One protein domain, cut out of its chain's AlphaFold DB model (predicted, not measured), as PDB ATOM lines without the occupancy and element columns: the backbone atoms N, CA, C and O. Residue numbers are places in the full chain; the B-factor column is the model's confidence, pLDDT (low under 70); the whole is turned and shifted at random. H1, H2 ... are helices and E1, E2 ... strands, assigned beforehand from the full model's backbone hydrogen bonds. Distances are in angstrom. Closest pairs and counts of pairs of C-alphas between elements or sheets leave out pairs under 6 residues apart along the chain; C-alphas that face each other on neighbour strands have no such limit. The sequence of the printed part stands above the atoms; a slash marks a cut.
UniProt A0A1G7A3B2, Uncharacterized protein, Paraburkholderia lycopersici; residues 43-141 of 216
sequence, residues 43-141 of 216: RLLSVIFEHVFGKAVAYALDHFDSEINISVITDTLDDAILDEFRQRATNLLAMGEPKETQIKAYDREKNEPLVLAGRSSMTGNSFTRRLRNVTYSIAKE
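This is residues 43 to 141 of the 216 residues of an uncharacterized protein of Paraburkholderia lycopersici (UniProt A0A1G7A3B2). Two helices, H1 and H2, pack over one face of a small two-strand sheet, E1 and E4, and the long hairpin E2 and E3 sticks out from this body as an arm that makes much of the length. The short helix H3 lies at one end of the body, where the chain returns from the arm to E4. The printed part has 99 residues with three named helices and four named strands, in the order H1 E1 H2 E2 E3 H3 E4; E1 and E4 are parallel, E2 and E3 antiparallel, and the class is mixed. The whole is loose, with a radius of gyration of the C-alphas of 17.4 A, and flat, spanning 56 by 37 by 19 A.

H1, residues 44 to 63, begins at C-alpha 44 (28.458, -51.470, 31.632) and is 28.7 A long. E1 is residues 68 to 74, and H2, residues 79 to 93, is 20.9 A long. E2, residues 99 to 107, measures 24.0 A, and E3, residues 112 to 120, 25.7 A. H3 is residues 126 to 133; E4, residues 134 to 140, ends at C-alpha 140 (40.675, -36.148, 30.816).

H1, with residues 46 to 54 alone, touches H2 at a steep tilt of 41 degrees, the same way; the closest C-alphas, of Glu 50 and Arg 88, are 6.1 A apart. E1 and E4 have N 72 and O 137 within hydrogen-bond range at 2.8 A. In the hairpin E2 and E3, N 103 and O 116 are within range at 2.8 A. H2, with residue 93 alone, only just touches H3, with 3 pairs of C-alphas within 8 A; the closest are Leu 93 and Leu 131, 5.4 A. E3 is apart from H1 and H2. Every O i to N i+4 pair is within hydrogen-bond range in H1 and H2, and 2 of 4 in H3.

The C-alphas farthest apart, of His 63 and Glu 109, are 57.3 A apart. The printed part has no cut, and its six links are tight. The mean pLDDT of the printed part is 89.1; residue 124 is under 70.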
ATOM      1  N   ARG A  43      27.919 -51.676  26.924       91.81
ATOM      2  CA  ARG A  43      29.039 -51.643  27.859       91.81
ATOM      3  C   ARG A  43      28.550 -51.103  29.194       91.81
ATOM      4  O   ARG A  43      27.984 -50.015  29.253       91.81
ATOM      5  N   LEU A  44      28.844 -51.837  30.267       92.38
ATOM      6  CA  LEU A  44      28.458 -51.470  31.632       92.38
ATOM      7  C   LEU A  44      28.841 -50.027  31.975       92.38
ATOM      8  O   LEU A  44      28.014 -49.273  32.474       92.38
ATOM      9  N   LEU A  45      30.086 -49.647  31.679       92.94
ATOM     10  CA  LEU A  45      30.604 -48.321  31.993       92.94
ATOM     11  C   LEU A  45      29.801 -47.210  31.298       92.94
ATOM     12  O   LEU A  45      29.502 -46.194  31.916       92.94
ATOM     13  N   SER A  46      29.404 -47.423  30.046       93.50
ATOM     14  CA  SER A  46      28.639 -46.455  29.262       93.50
ATOM     15  C   SER A  46      27.209 -46.286  29.773       93.50
ATOM     16  O   SER A  46      26.705 -45.166  29.802       93.50
ATOM     17  N   VAL A  47      26.582 -47.377  30.226       94.50
ATOM     18  CA  VAL A  47      25.255 -47.345  30.865       94.50
ATOM     19  C   VAL A  47      25.322 -46.607  32.204       94.50
ATOM     20  O   VAL A  47      24.531 -45.700  32.450       94.50
ATOM     21  N   ILE A  48      26.307 -46.934  33.052       94.62
ATOM     22  CA  ILE A  48      26.524 -46.233  34.330       94.62
ATOM     23  C   ILE A  48      26.746 -44.741  34.083       94.62
ATOM     24  O   ILE A  48      26.131 -43.916  34.756       94.62
ATOM     25  N   PHE A  49      27.596 -44.393  33.114       95.62
ATOM     26  CA  PHE A  49      27.855 -43.004  32.755       95.62
ATOM     27  C   PHE A  49      26.568 -42.274  32.369       95.62
ATOM     28  O   PHE A  49      26.287 -41.221  32.934       95.62
ATOM     29  N   GLU A  50      25.766 -42.828  31.455       95.69
ATOM     30  CA  GLU A  50      24.518 -42.202  31.008       95.69
ATOM     31  C   GLU A  50      23.554 -41.946  32.168       95.69
ATOM     32  O   GLU A  50      22.956 -40.874  32.262       95.69
ATOM     33  N   HIS A  51      23.450 -42.892  33.094       95.00
ATOM     34  CA  HIS A  51      22.572 -42.780  34.252       95.00
ATOM     35  C   HIS A  51      23.066 -41.753  35.277       95.00
ATOM     36  O   HIS A  51      22.284 -40.925  35.754       95.00
ATOM     37  N   VAL A  52      24.366 -41.762  35.600       95.62
ATOM     38  CA  VAL A  52      24.977 -40.755  36.484       95.62
ATOM     39  C   VAL A  52      24.863 -39.369  35.857       95.62
ATOM     40  O   VAL A  52      24.490 -38.421  36.546       95.62
ATOM     41  N   PHE A  53      25.121 -39.252  34.554       96.81
ATOM     42  CA  PHE A  53      24.982 -38.008  33.809       96.81
ATOM     43  C   PHE A  53      23.529 -37.520  33.816       96.81
ATOM     44  O   PHE A  53      23.278 -36.367  34.155       96.81
ATOM     45  N   GLY A  54      22.556 -38.396  33.557       94.62
ATOM     46  CA  GLY A  54      21.132 -38.066  33.638       94.62
ATOM     47  C   GLY A  54      20.710 -37.580  35.029       94.62
ATOM     48  O   GLY A  54      20.013 -36.572  35.147       94.62
ATOM     49  N   LYS A  55      21.189 -38.228  36.097       94.62
ATOM     50  CA  LYS A  55      20.978 -37.760  37.478       94.62
ATOM     51  C   LYS A  55      21.654 -36.412  37.741       94.62
ATOM     52  O   LYS A  55      21.076 -35.594  38.450       94.62
ATOM     53  N   ALA A  56      22.842 -36.166  37.190       95.62
ATOM     54  CA  ALA A  56      23.535 -34.882  37.312       95.62
ATOM     55  C   ALA A  56      22.776 -33.757  36.598       95.62
ATOM     56  O   ALA A  56      22.618 -32.678  37.165       95.62
ATOM     57  N   VAL A  57      22.236 -34.027  35.407       94.88
ATOM     58  CA  VAL A  57      21.346 -33.112  34.678       94.88
ATOM     59  C   VAL A  57      20.093 -32.812  35.496       94.88
ATOM     60  O   VAL A  57      19.759 -31.645  35.683       94.88
ATOM     61  N   ALA A  58      19.424 -33.839  36.026       92.31
ATOM     62  CA  ALA A  58      18.236 -33.662  36.862       92.31
ATOM     63  C   ALA A  58      18.545 -32.835  38.120       92.31
ATOM     64  O   ALA A  58      17.853 -31.859  38.397       92.31
ATOM     65  N   TYR A  59      19.641 -33.153  38.815       93.81
ATOM     66  CA  TYR A  59      20.101 -32.389  39.973       93.81
ATOM     67  C   TYR A  59      20.320 -30.921  39.624       93.81
ATOM     68  O   TYR A  59      19.853 -30.044  40.347       93.81
ATOM     69  N   ALA A  60      21.009 -30.656  38.514       94.19
ATOM     70  CA  ALA A  60      21.311 -29.300  38.104       94.19
ATOM     71  C   ALA A  60      20.037 -28.521  37.750       94.19
ATOM     72  O   ALA A  60      19.864 -27.394  38.199       94.19
ATOM     73  N   LEU A  61      19.107 -29.137  37.019       91.31
ATOM     74  CA  LEU A  61      17.818 -28.526  36.702       91.31
ATOM     75  C   LEU A  61      16.966 -28.258  37.950       91.31
ATOM     76  O   LEU A  61      16.201 -27.300  37.962       91.31
ATOM     77  N   ASP A  62      17.058 -29.078  38.990       91.44
ATOM     78  CA  ASP A  62      16.279 -28.866  40.215       91.44
ATOM     79  C   ASP A  62      16.831 -27.735  41.098       91.44
ATOM     80  O   ASP A  62      16.093 -27.196  41.919       91.44
ATOM     81  N   HIS A  63      18.113 -27.384  40.950       92.00
ATOM     82  CA  HIS A  63      18.806 -26.459  41.858       92.00
ATOM     83  C   HIS A  63      19.311 -25.176  41.187       92.00
ATOM     84  O   HIS A  63      19.695 -24.244  41.893       92.00
ATOM     85  N   PHE A  64      19.330 -25.115  39.854       90.31
ATOM     86  CA  PHE A  64      19.834 -23.970  39.100       90.31
ATOM     87  C   PHE A  64      18.823 -23.530  38.033       90.31
ATOM     88  O   PHE A  64      18.268 -24.347  37.298       90.31
ATOM     89  N   ASP A  65      18.610 -22.216  37.928       75.12
ATOM     90  CA  ASP A  65      17.595 -21.604  37.054       75.12
ATOM     91  C   ASP A  65      18.135 -21.148  35.679       75.12
ATOM     92  O   ASP A  65      17.367 -20.700  34.826       75.12
ATOM     93  N   SER A  66      19.451 -21.228  35.447       77.12
ATOM     94  CA  SER A  66      20.146 -20.646  34.286       77.12
ATOM     95  C   SER A  66      20.591 -21.682  33.244       77.12
ATOM     96  O   SER A  66      20.353 -22.878  33.391       77.12
ATOM     97  N   GLU A  67      21.270 -21.223  32.185       88.25
ATOM     98  CA  GLU A  67      22.095 -22.092  31.338       88.25
ATOM     99  C   GLU A  67      23.073 -22.875  32.227       88.25
ATOM    100  O   GLU A  67      23.838 -22.292  33.001       88.25
ATOM    101  N   ILE A  68      22.994 -24.201  32.162       93.94
ATOM    102  CA  ILE A  68      23.792 -25.119  32.976       93.94
ATOM    103  C   ILE A  68      24.890 -25.671  32.080       93.94
ATOM    104  O   ILE A  68      24.597 -26.219  31.025       93.94
ATOM    105  N   ASN A  69      26.142 -25.600  32.523       95.06
ATOM    106  CA  ASN A  69      27.225 -26.359  31.910       95.06
ATOM    107  C   ASN A  69      27.706 -27.449  32.873       95.06
ATOM    108  O   ASN A  69      28.187 -27.144  33.966       95.06
ATOM    109  N   ILE A  70      27.600 -28.712  32.462       95.88
ATOM    110  CA  ILE A  70      28.087 -29.864  33.226       95.88
ATOM    111  C   ILE A  70      29.495 -30.221  32.754       95.88
ATOM    112  O   ILE A  70      29.682 -30.742  31.655       95.88
ATOM    113  N   SER A  71      30.485 -29.990  33.611       95.75
ATOM    114  CA  SER A  71      31.859 -30.431  33.370       95.75
ATOM    115  C   SER A  71      32.064 -31.844  33.914       95.75
ATOM    116  O   SER A  71      31.984 -32.068  35.122       95.75
ATOM    117  N   VAL A  72      32.347 -32.794  33.029       95.62
ATOM    118  CA  VAL A  72      32.721 -34.168  33.375       95.62
ATOM    119  C   VAL A  72      34.237 -34.293  33.292       95.62
ATOM    120  O   VAL A  72      34.831 -34.079  32.235       95.62
ATOM    121  N   ILE A  73      34.852 -34.672  34.407       94.12
ATOM    122  CA  ILE A  73      36.284 -34.948  34.492       94.12
ATOM    123  C   ILE A  73      36.449 -36.448  34.705       94.12
ATOM    124  O   ILE A  73      35.861 -37.013  35.627       94.12
ATOM    125  N   THR A  74      37.224 -37.091  33.838       92.12
ATOM    126  CA  THR A  74      37.548 -38.517  33.941       92.12
ATOM    127  C   THR A  74      39.048 -38.702  34.119       92.12
ATOM    128  O   THR A  74      39.837 -37.880  33.654       92.12
ATOM    129  N   ASP A  75      39.440 -39.827  34.716       87.00
ATOM    130  CA  ASP A  75      40.822 -40.308  34.647       87.00
ATOM    131  C   ASP A  75      41.153 -40.774  33.202       87.00
ATOM    132  O   ASP A  75      40.408 -40.510  32.245       87.00
ATOM    133  N   THR A  76      42.279 -41.456  33.027       81.19
ATOM    134  CA  THR A  76      42.848 -41.989  31.788       81.19
ATOM    135  C   THR A  76      41.988 -43.097  31.165       81.19
ATOM    136  O   THR A  76      42.351 -44.267  31.106       81.19
ATOM    137  N   LEU A  77      40.830 -42.699  30.635       86.31
ATOM    138  CA  LEU A  77      40.004 -43.493  29.725       86.31
ATOM    139  C   LEU A  77      40.547 -43.416  28.290       86.31
ATOM    140  O   LEU A  77      41.126 -42.406  27.864       86.31
ATOM    141  N   ASP A  78      40.329 -44.479  27.517       89.81
ATOM    142  CA  ASP A  78      40.613 -44.446  26.086       89.81
ATOM    143  C   ASP A  78      39.646 -43.510  25.341       89.81
ATOM    144  O   ASP A  78      38.521 -43.246  25.777       89.81
ATOM    145  N   ASP A  79      40.103 -42.985  24.204       91.19
ATOM    146  CA  ASP A  79      39.338 -41.994  23.443       91.19
ATOM    147  C   ASP A  79      38.024 -42.561  22.886       91.19
ATOM    148  O   ASP A  79      37.046 -41.826  22.772       91.19
ATOM    149  N   ALA A  80      37.955 -43.869  22.613       91.81
ATOM    150  CA  ALA A  80      36.740 -44.489  22.097       91.81
ATOM    151  C   ALA A  80      35.633 -44.551  23.162       91.81
ATOM    152  O   ALA A  80      34.463 -44.344  22.836       91.81
ATOM    153  N   ILE A  81      35.977 -44.793  24.432       92.12
ATOM    154  CA  ILE A  81      35.028 -44.695  25.553       92.12
ATOM    155  C   ILE A  81      34.560 -43.249  25.736       92.12
ATOM    156  O   ILE A  81      33.372 -43.014  25.952       92.12
ATOM    157  N   LEU A  82      35.456 -42.268  25.610       93.44
ATOM    158  CA  LEU A  82      35.075 -40.856  25.723       93.44
ATOM    159  C   LEU A  82      34.123 -40.419  24.613       93.44
ATOM    160  O   LEU A  82      33.167 -39.693  24.879       93.44
ATOM    161  N   ASP A  83      34.352 -40.869  23.384       94.00
ATOM    162  CA  ASP A  83      33.438 -40.604  22.273       94.00
ATOM    163  C   ASP A  83      32.075 -41.264  22.498       94.00
ATOM    164  O   ASP A  83      31.039 -40.659  22.221       94.00
ATOM    165  N   GLU A  84      32.052 -42.462  23.085       94.62
ATOM    166  CA  GLU A  84      30.814 -43.122  23.495       94.62
ATOM    167  C   GLU A  84      30.075 -42.328  24.586       94.62
ATOM    168  O   GLU A  84      28.859 -42.140  24.494       94.62
ATOM    169  N   PHE A  85      30.791 -41.789  25.578       96.19
ATOM    170  CA  PHE A  85      30.216 -40.919  26.610       96.19
ATOM    171  C   PHE A  85      29.639 -39.638  26.011       96.19
ATOM    172  O   PHE A  85      28.493 -39.291  26.293       96.19
ATOM    173  N   ARG A  86      30.384 -38.960  25.130       96.69
ATOM    174  CA  ARG A  86      29.891 -37.778  24.404       96.69
ATOM    175  C   ARG A  86      28.630 -38.117  23.619       96.69
ATOM    176  O   ARG A  86      27.634 -37.405  23.702       96.69
ATOM    177  N   GLN A  87      28.626 -39.236  22.902       95.25
ATOM    178  CA  GLN A  87      27.458 -39.651  22.138       95.25
ATOM    179  C   GLN A  87      26.238 -39.894  23.040       95.25
ATOM    180  O   GLN A  87      25.140 -39.455  22.689       95.25
ATOM    181  N   ARG A  88      26.409 -40.550  24.197       95.50
ATOM    182  CA  ARG A  88      25.323 -40.787  25.166       95.50
ATOM    183  C   ARG A  88      24.823 -39.491  25.805       95.50
ATOM    184  O   ARG A  88      23.619 -39.257  25.802       95.50
ATOM    185  N   ALA A  89      25.720 -38.612  26.251       96.62
ATOM    186  CA  ALA A  89      25.359 -37.302  26.797       96.62
ATOM    187  C   ALA A  89      24.595 -36.447  25.771       96.62
ATOM    188  O   ALA A  89      23.522 -35.928  26.072       96.62
ATOM    189  N   THR A  90      25.085 -36.374  24.529       95.00
ATOM    190  CA  THR A  90      24.393 -35.678  23.433       95.00
ATOM    191  C   THR A  90      23.022 -36.283  23.154       95.00
ATOM    192  O   THR A  90      22.052 -35.545  23.016       95.00
ATOM    193  N   ASN A  91      22.910 -37.614  23.083       92.00
ATOM    194  CA  ASN A  91      21.623 -38.279  22.852       92.00
ATOM    195  C   ASN A  91      20.614 -37.978  23.970       92.00
ATOM    196  O   ASN A  91      19.442 -37.750  23.677       92.00
ATOM    197  N   LEU A  92      21.070 -37.957  25.225       92.44
ATOM    198  CA  LEU A  92      20.236 -37.652  26.384       92.44
ATOM    199  C   LEU A  92      19.742 -36.200  26.353       92.44
ATOM    200  O   LEU A  92      18.555 -35.957  26.557       92.44
ATOM    201  N   LEU A  93      20.614 -35.237  26.048       92.69
ATOM    202  CA  LEU A  93      20.243 -33.815  25.983       92.69
ATOM    203  C   LEU A  93      19.392 -33.470  24.753       92.69
ATOM    204  O   LEU A  93      18.526 -32.603  24.829       92.69
ATOM    205  N   ALA A  94      19.578 -34.192  23.647       89.44
ATOM    206  CA  ALA A  94      18.744 -34.090  22.450       89.44
ATOM    207  C   ALA A  94      17.410 -34.856  22.578       89.44
ATOM    208  O   ALA A  94      16.663 -34.988  21.601       89.44
ATOM    209  N   MET A  95      17.082 -35.395  23.758       86.56
ATOM    210  CA  MET A  95      15.833 -36.120  23.964       86.56
ATOM    211  C   MET A  95      14.628 -35.217  23.670       86.56
ATOM    212  O   MET A  95      14.460 -34.139  24.233       86.56
ATOM    213  N   GLY A  96      13.745 -35.692  22.791       81.69
ATOM    214  CA  GLY A  96      12.566 -34.946  22.345       81.69
ATOM    215  C   GLY A  96      12.797 -34.074  21.114       81.69
ATOM    216  O   GLY A  96      11.832 -33.512  20.593       81.69
ATOM    217  N   GLU A  97      14.024 -33.986  20.606       83.81
ATOM    218  CA  GLU A  97      14.280 -33.360  19.314       83.81
ATOM    219  C   GLU A  97      13.958 -34.323  18.163       83.81
ATOM    220  O   GLU A  97      14.197 -35.531  18.273       83.81
ATOM    221  N   PRO A  98      13.385 -33.828  17.049       83.56
ATOM    222  CA  PRO A  98      13.185 -34.656  15.873       83.56
ATOM    223  C   PRO A  98      14.522 -35.192  15.366       83.56
ATOM    224  O   PRO A  98      15.437 -34.417  15.094       83.56
ATOM    225  N   LYS A  99      14.616 -36.508  15.192       82.88
ATOM    226  CA  LYS A  99      15.814 -37.159  14.665       82.88
ATOM    227  C   LYS A  99      15.515 -37.737  13.294       82.88
ATOM    228  O   LYS A  99      14.603 -38.549  13.128       82.88
ATOM    229  N   GLU A 100      16.314 -37.336  12.317       84.94
ATOM    230  CA  GLU A 100      16.367 -38.003  11.023       84.94
ATOM    231  C   GLU A 100      17.475 -39.048  11.062       84.94
ATOM    232  O   GLU A 100      18.622 -38.764  11.401       84.94
ATOM    233  N   THR A 101      17.116 -40.289  10.762       84.75
ATOM    234  CA  THR A 101      18.047 -41.412  10.735       84.75
ATOM    235  C   THR A 101      18.061 -41.989   9.334       84.75
ATOM    236  O   THR A 101      17.033 -42.432   8.817       84.75
ATOM    237  N   GLN A 102      19.240 -41.991   8.716       86.56
ATOM    238  CA  GLN A 102      19.452 -42.678   7.452       86.56
ATOM    239  C   GLN A 102      19.708 -44.158   7.717       86.56
ATOM    240  O   GLN A 102      20.639 -44.532   8.431       86.56
ATOM    241  N   ILE A 103      18.882 -45.008   7.121       85.94
ATOM    242  CA  ILE A 103      18.964 -46.455   7.245       85.94
ATOM    243  C   ILE A 103      19.460 -46.997   5.910       85.94
ATOM    244  O   ILE A 103      18.741 -46.996   4.910       85.94
ATOM    245  N   LYS A 104      20.704 -47.474   5.900       88.31
ATOM    246  CA  LYS A 104      21.262 -48.195   4.754       88.31
ATOM    247  C   LYS A 104      20.622 -49.578   4.693       88.31
ATOM    248  O   LYS A 104      20.678 -50.331   5.664       88.31
ATOM    249  N   ALA A 105      20.020 -49.899   3.564       89.06
ATOM    250  CA  ALA A 105      19.316 -51.143   3.317       89.06
ATOM    251  C   ALA A 105      19.716 -51.721   1.954       89.06
ATOM    252  O   ALA A 105      20.437 -51.097   1.177       89.06
ATOM    253  N   TYR A 106      19.260 -52.934   1.675       88.94
ATOM    254  CA  TYR A 106      19.499 -53.618   0.413       88.94
ATOM    255  C   TYR A 106      18.182 -54.139  -0.149       88.94
ATOM    256  O   TYR A 106      17.463 -54.861   0.552       88.94
ATOM    257  N   ASP A 107      17.865 -53.771  -1.386       88.44
ATOM    258  CA  ASP A 107      16.703 -54.282  -2.108       88.44
ATOM    259  C   ASP A 107      17.068 -55.628  -2.749       88.44
ATOM    260  O   ASP A 107      17.944 -55.702  -3.611       88.44
ATOM    261  N   ARG A 108      16.423 -56.712  -2.303       85.44
ATOM    262  CA  ARG A 108      16.701 -58.062  -2.815       85.44
ATOM    263  C   ARG A 108      16.063 -58.349  -4.172       85.44
ATOM    264  O   ARG A 108      16.526 -59.267  -4.838       85.44
ATOM    265  N   GLU A 109      15.031 -57.613  -4.579       87.88
ATOM    266  CA  GLU A 109      14.406 -57.798  -5.896       87.88
ATOM    267  C   GLU A 109      15.217 -57.103  -6.984       87.88
ATOM    268  O   GLU A 109      15.463 -57.681  -8.041       87.88
ATOM    269  N   LYS A 110      15.677 -55.878  -6.708       86.81
ATOM    270  CA  LYS A 110      16.491 -55.088  -7.646       86.81
ATOM    271  C   LYS A 110      17.992 -55.335  -7.524       86.81
ATOM    272  O   LYS A 110      18.748 -54.947  -8.407       86.81
ATOM    273  N   ASN A 111      18.409 -56.013  -6.455       85.00
ATOM    274  CA  ASN A 111      19.796 -56.352  -6.155       85.00
ATOM    275  C   ASN A 111      20.709 -55.111  -6.055       85.00
ATOM    276  O   ASN A 111      21.823 -55.101  -6.578       85.00
ATOM    277  N   GLU A 112      20.225 -54.058  -5.388       91.12
ATOM    278  CA  GLU A 112      20.902 -52.760  -5.275       91.12
ATOM    279  C   GLU A 112      20.845 -52.180  -3.843       91.12
ATOM    280  O   GLU A 112      19.910 -52.466  -3.080       91.12
ATOM    281  N   PRO A 113      21.842 -51.370  -3.430       87.31
ATOM    282  CA  PRO A 113      21.800 -50.667  -2.154       87.31
ATOM    283  C   PRO A 113      20.751 -49.545  -2.172       87.31
ATOM    284  O   PRO A 113      20.673 -48.759  -3.110       87.31
ATOM    285  N   LEU A 114      19.994 -49.426  -1.083       90.81
ATOM    286  CA  LEU A 114      18.953 -48.419  -0.881       90.81
ATOM    287  C   LEU A 114      19.236 -47.622   0.398       90.81
ATOM    288  O   LEU A 114      19.679 -48.176   1.402       90.81
ATOM    289  N   VAL A 115      18.937 -46.324   0.395       88.06
ATOM    290  CA  VAL A 115      18.956 -45.498   1.610       88.06
ATOM    291  C   VAL A 115      17.526 -45.104   1.944       88.06
ATOM    292  O   VAL A 115      16.850 -44.450   1.156       88.06
ATOM    293  N   LEU A 116      17.063 -45.520   3.118       86.00
ATOM    294  CA  LEU A 116      15.772 -45.131   3.670       86.00
ATOM    295  C   LEU A 116      15.972 -43.994   4.671       86.00
ATOM    296  O   LEU A 116      16.967 -43.967   5.392       86.00
ATOM    297  N   ALA A 117      15.010 -43.080   4.753       85.69
ATOM    298  CA  ALA A 117      14.980 -42.051   5.783       85.69
ATOM    299  C   ALA A 117      13.877 -42.377   6.790       85.69
ATOM    300  O   ALA A 117      12.710 -42.523   6.425       85.69
ATOM    301  N   GLY A 118      14.252 -42.511   8.058       81.25
ATOM    302  CA  GLY A 118      13.321 -42.563   9.175       81.25
ATOM    303  C   GLY A 118      13.324 -41.222   9.890       81.25
ATOM    304  O   GLY A 118      14.390 -40.728  10.253       81.25
ATOM    305  N   ARG A 119      12.147 -40.641  10.116       83.44
ATOM    306  CA  ARG A 119      11.994 -39.473  10.980       83.44
ATOM    307  C   ARG A 119      11.238 -39.889  12.227       83.44
ATOM    308  O   ARG A 119      10.107 -40.359  12.131       83.44
ATOM    309  N   SER A 120      11.857 -39.706  13.383       80.19
ATOM    310  CA  SER A 120      11.179 -39.813  14.668       80.19
ATOM    311  C   SER A 120      10.995 -38.421  15.252       80.19
ATOM    312  O   SER A 120      11.871 -37.562  15.167       80.19
ATOM    313  N   SER A 121       9.825 -38.177  15.828       78.50
ATOM    314  CA  SER A 121       9.547 -36.969  16.595       78.50
ATOM    315  C   SER A 121       8.748 -37.360  17.820       78.50
ATOM    316  O   SER A 121       7.745 -38.061  17.701       78.50
ATOM    317  N   MET A 122       9.177 -36.886  18.981       73.75
ATOM    318  CA  MET A 122       8.401 -36.988  20.205       73.75
ATOM    319  C   MET A 122       7.781 -35.624  20.486       73.75
ATOM    320  O   MET A 122       8.433 -34.594  20.314       73.75
ATOM    321  N   THR A 123       6.521 -35.596  20.911       70.75
ATOM    322  CA  THR A 123       5.888 -34.355  21.355       70.75
ATOM    323  C   THR A 123       6.581 -33.921  22.645       70.75
ATOM    324  O   THR A 123       6.362 -34.509  23.702       70.75
ATOM    325  N   GLY A 124       7.495 -32.953  22.543       62.44
ATOM    326  CA  GLY A 124       8.292 -32.498  23.680       62.44
ATOM    327  C   GLY A 124       7.414 -31.951  24.805       62.44
ATOM    328  O   GLY A 124       6.494 -31.169  24.555       62.44
ATOM    329  N   ASN A 125       7.711 -32.348  26.040       73.38
ATOM    330  CA  ASN A 125       7.094 -31.786  27.238       73.38
ATOM    331  C   ASN A 125       7.945 -30.615  27.775       73.38
ATOM    332  O   ASN A 125       8.958 -30.231  27.188       73.38
ATOM    333  N   SER A 126       7.520 -29.997  28.879       77.50
ATOM    334  CA  SER A 126       8.280 -28.907  29.510       77.50
ATOM    335  C   SER A 126       9.697 -29.337  29.904       77.50
ATOM    336  O   SER A 126      10.623 -28.542  29.783       77.50
ATOM    337  N   PHE A 127       9.884 -30.596  30.310       80.00
ATOM    338  CA  PHE A 127      11.183 -31.143  30.696       80.00
ATOM    339  C   PHE A 127      12.159 -31.227  29.516       80.00
ATOM    340  O   PHE A 127      13.262 -30.694  29.613       80.00
ATOM    341  N   THR A 128      11.756 -31.792  28.374       81.75
ATOM    342  CA  THR A 128      12.653 -31.903  27.207       81.75
ATOM    343  C   THR A 128      13.067 -30.544  26.646       81.75
ATOM    344  O   THR A 128      14.146 -30.411  26.079       81.75
ATOM    345  N   ARG A 129      12.257 -29.495  26.844       81.12
ATOM    346  CA  ARG A 129      12.667 -28.118  26.514       81.12
ATOM    347  C   ARG A 129      13.758 -27.594  27.442       81.12
ATOM    348  O   ARG A 129      14.644 -26.897  26.964       81.12
ATOM    349  N   ARG A 130      13.710 -27.927  28.736       86.44
ATOM    350  CA  ARG A 130      14.721 -27.499  29.719       86.44
ATOM    351  C   ARG A 130      16.086 -28.137  29.461       86.44
ATOM    352  O   ARG A 130      17.093 -27.484  29.704       86.44
ATOM    353  N   LEU A 131      16.123 -29.353  28.910       88.25
ATOM    354  CA  LEU A 131      17.375 -30.025  28.528       88.25
ATOM    355  C   LEU A 131      18.207 -29.216  27.522       88.25
ATOM    356  O   LEU A 131      19.428 -29.299  27.545       88.25
ATOM    357  N   ARG A 132      17.569 -28.381  26.694       84.38
ATOM    358  CA  ARG A 132      18.253 -27.531  25.703       84.38
ATOM    359  C   ARG A 132      19.142 -26.460  26.320       84.38
ATOM    360  O   ARG A 132      20.050 -25.974  25.659       84.38
ATOM    361  N   ASN A 133      18.873 -26.093  27.569       88.81
ATOM    362  CA  ASN A 133      19.662 -25.106  28.300       88.81
ATOM    363  C   ASN A 133      20.859 -25.749  29.012       88.81
ATOM    364  O   ASN A 133      21.584 -25.063  29.729       88.81
ATOM    365  N   VAL A 134      21.042 -27.063  28.858       94.50
ATOM    366  CA  VAL A 134      22.143 -27.805  29.455       94.50
ATOM    367  C   VAL A 134      23.188 -28.071  28.380       94.50
ATOM    368  O   VAL A 134      22.916 -28.701  27.362       94.50
ATOM    369  N   THR A 135      24.399 -27.594  28.619       95.69
ATOM    370  CA  THR A 135      25.599 -27.923  27.854       95.69
ATOM    371  C   THR A 135      26.513 -28.800  28.700       95.69
ATOM    372  O   THR A 135      26.314 -28.963  29.909       95.69
ATOM    373  N   TYR A 136      27.495 -29.435  28.065       97.38
ATOM    374  CA  TYR A 136      28.458 -30.252  28.785       97.38
ATOM    375  C   TYR A 136      29.832 -30.229  28.122       97.38
ATOM    376  O   TYR A 136      29.964 -30.019  26.913       97.38
ATOM    377  N   SER A 137      30.853 -30.514  28.923       96.69
ATOM    378  CA  SER A 137      32.211 -30.788  28.469       96.69
ATOM    379  C   SER A 137      32.719 -32.071  29.123       96.69
ATOM    380  O   SER A 137      32.356 -32.385  30.254       96.69
ATOM    381  N   ILE A 138      33.534 -32.842  28.400       95.44
ATOM    382  CA  ILE A 138      34.186 -34.045  28.934       95.44
ATOM    383  C   ILE A 138      35.684 -33.919  28.695       95.44
ATOM    384  O   ILE A 138      36.120 -33.855  27.540       95.44
ATOM    385  N   ALA A 139      36.447 -33.890  29.784       91.94
ATOM    386  CA  ALA A 139      37.895 -33.757  29.779       91.94
ATOM    387  C   ALA A 139      38.561 -34.912  30.536       91.94
ATOM    388  O   ALA A 139      38.017 -35.433  31.510       91.94
ATOM    389  N   LYS A 140      39.762 -35.276  30.078       92.00
ATOM    390  CA  LYS A 140      40.675 -36.148  30.816       92.00
ATOM    391  C   LYS A 140      41.594 -35.294  31.660       92.00
ATOM    392  O   LYS A 140      42.273 -34.425  31.112       92.00
ATOM    393  N   GLU A 141      41.641 -35.569  32.950       89.12
ATOM    394  CA  GLU A 141      42.516 -34.855  33.868       89.12
ATOM    395  C   GLU A 141      42.985 -35.793  34.976       89.12
ATOM    396  O   GLU A 141      42.173 -36.437  35.640       89.12
TER     397      GLU A 141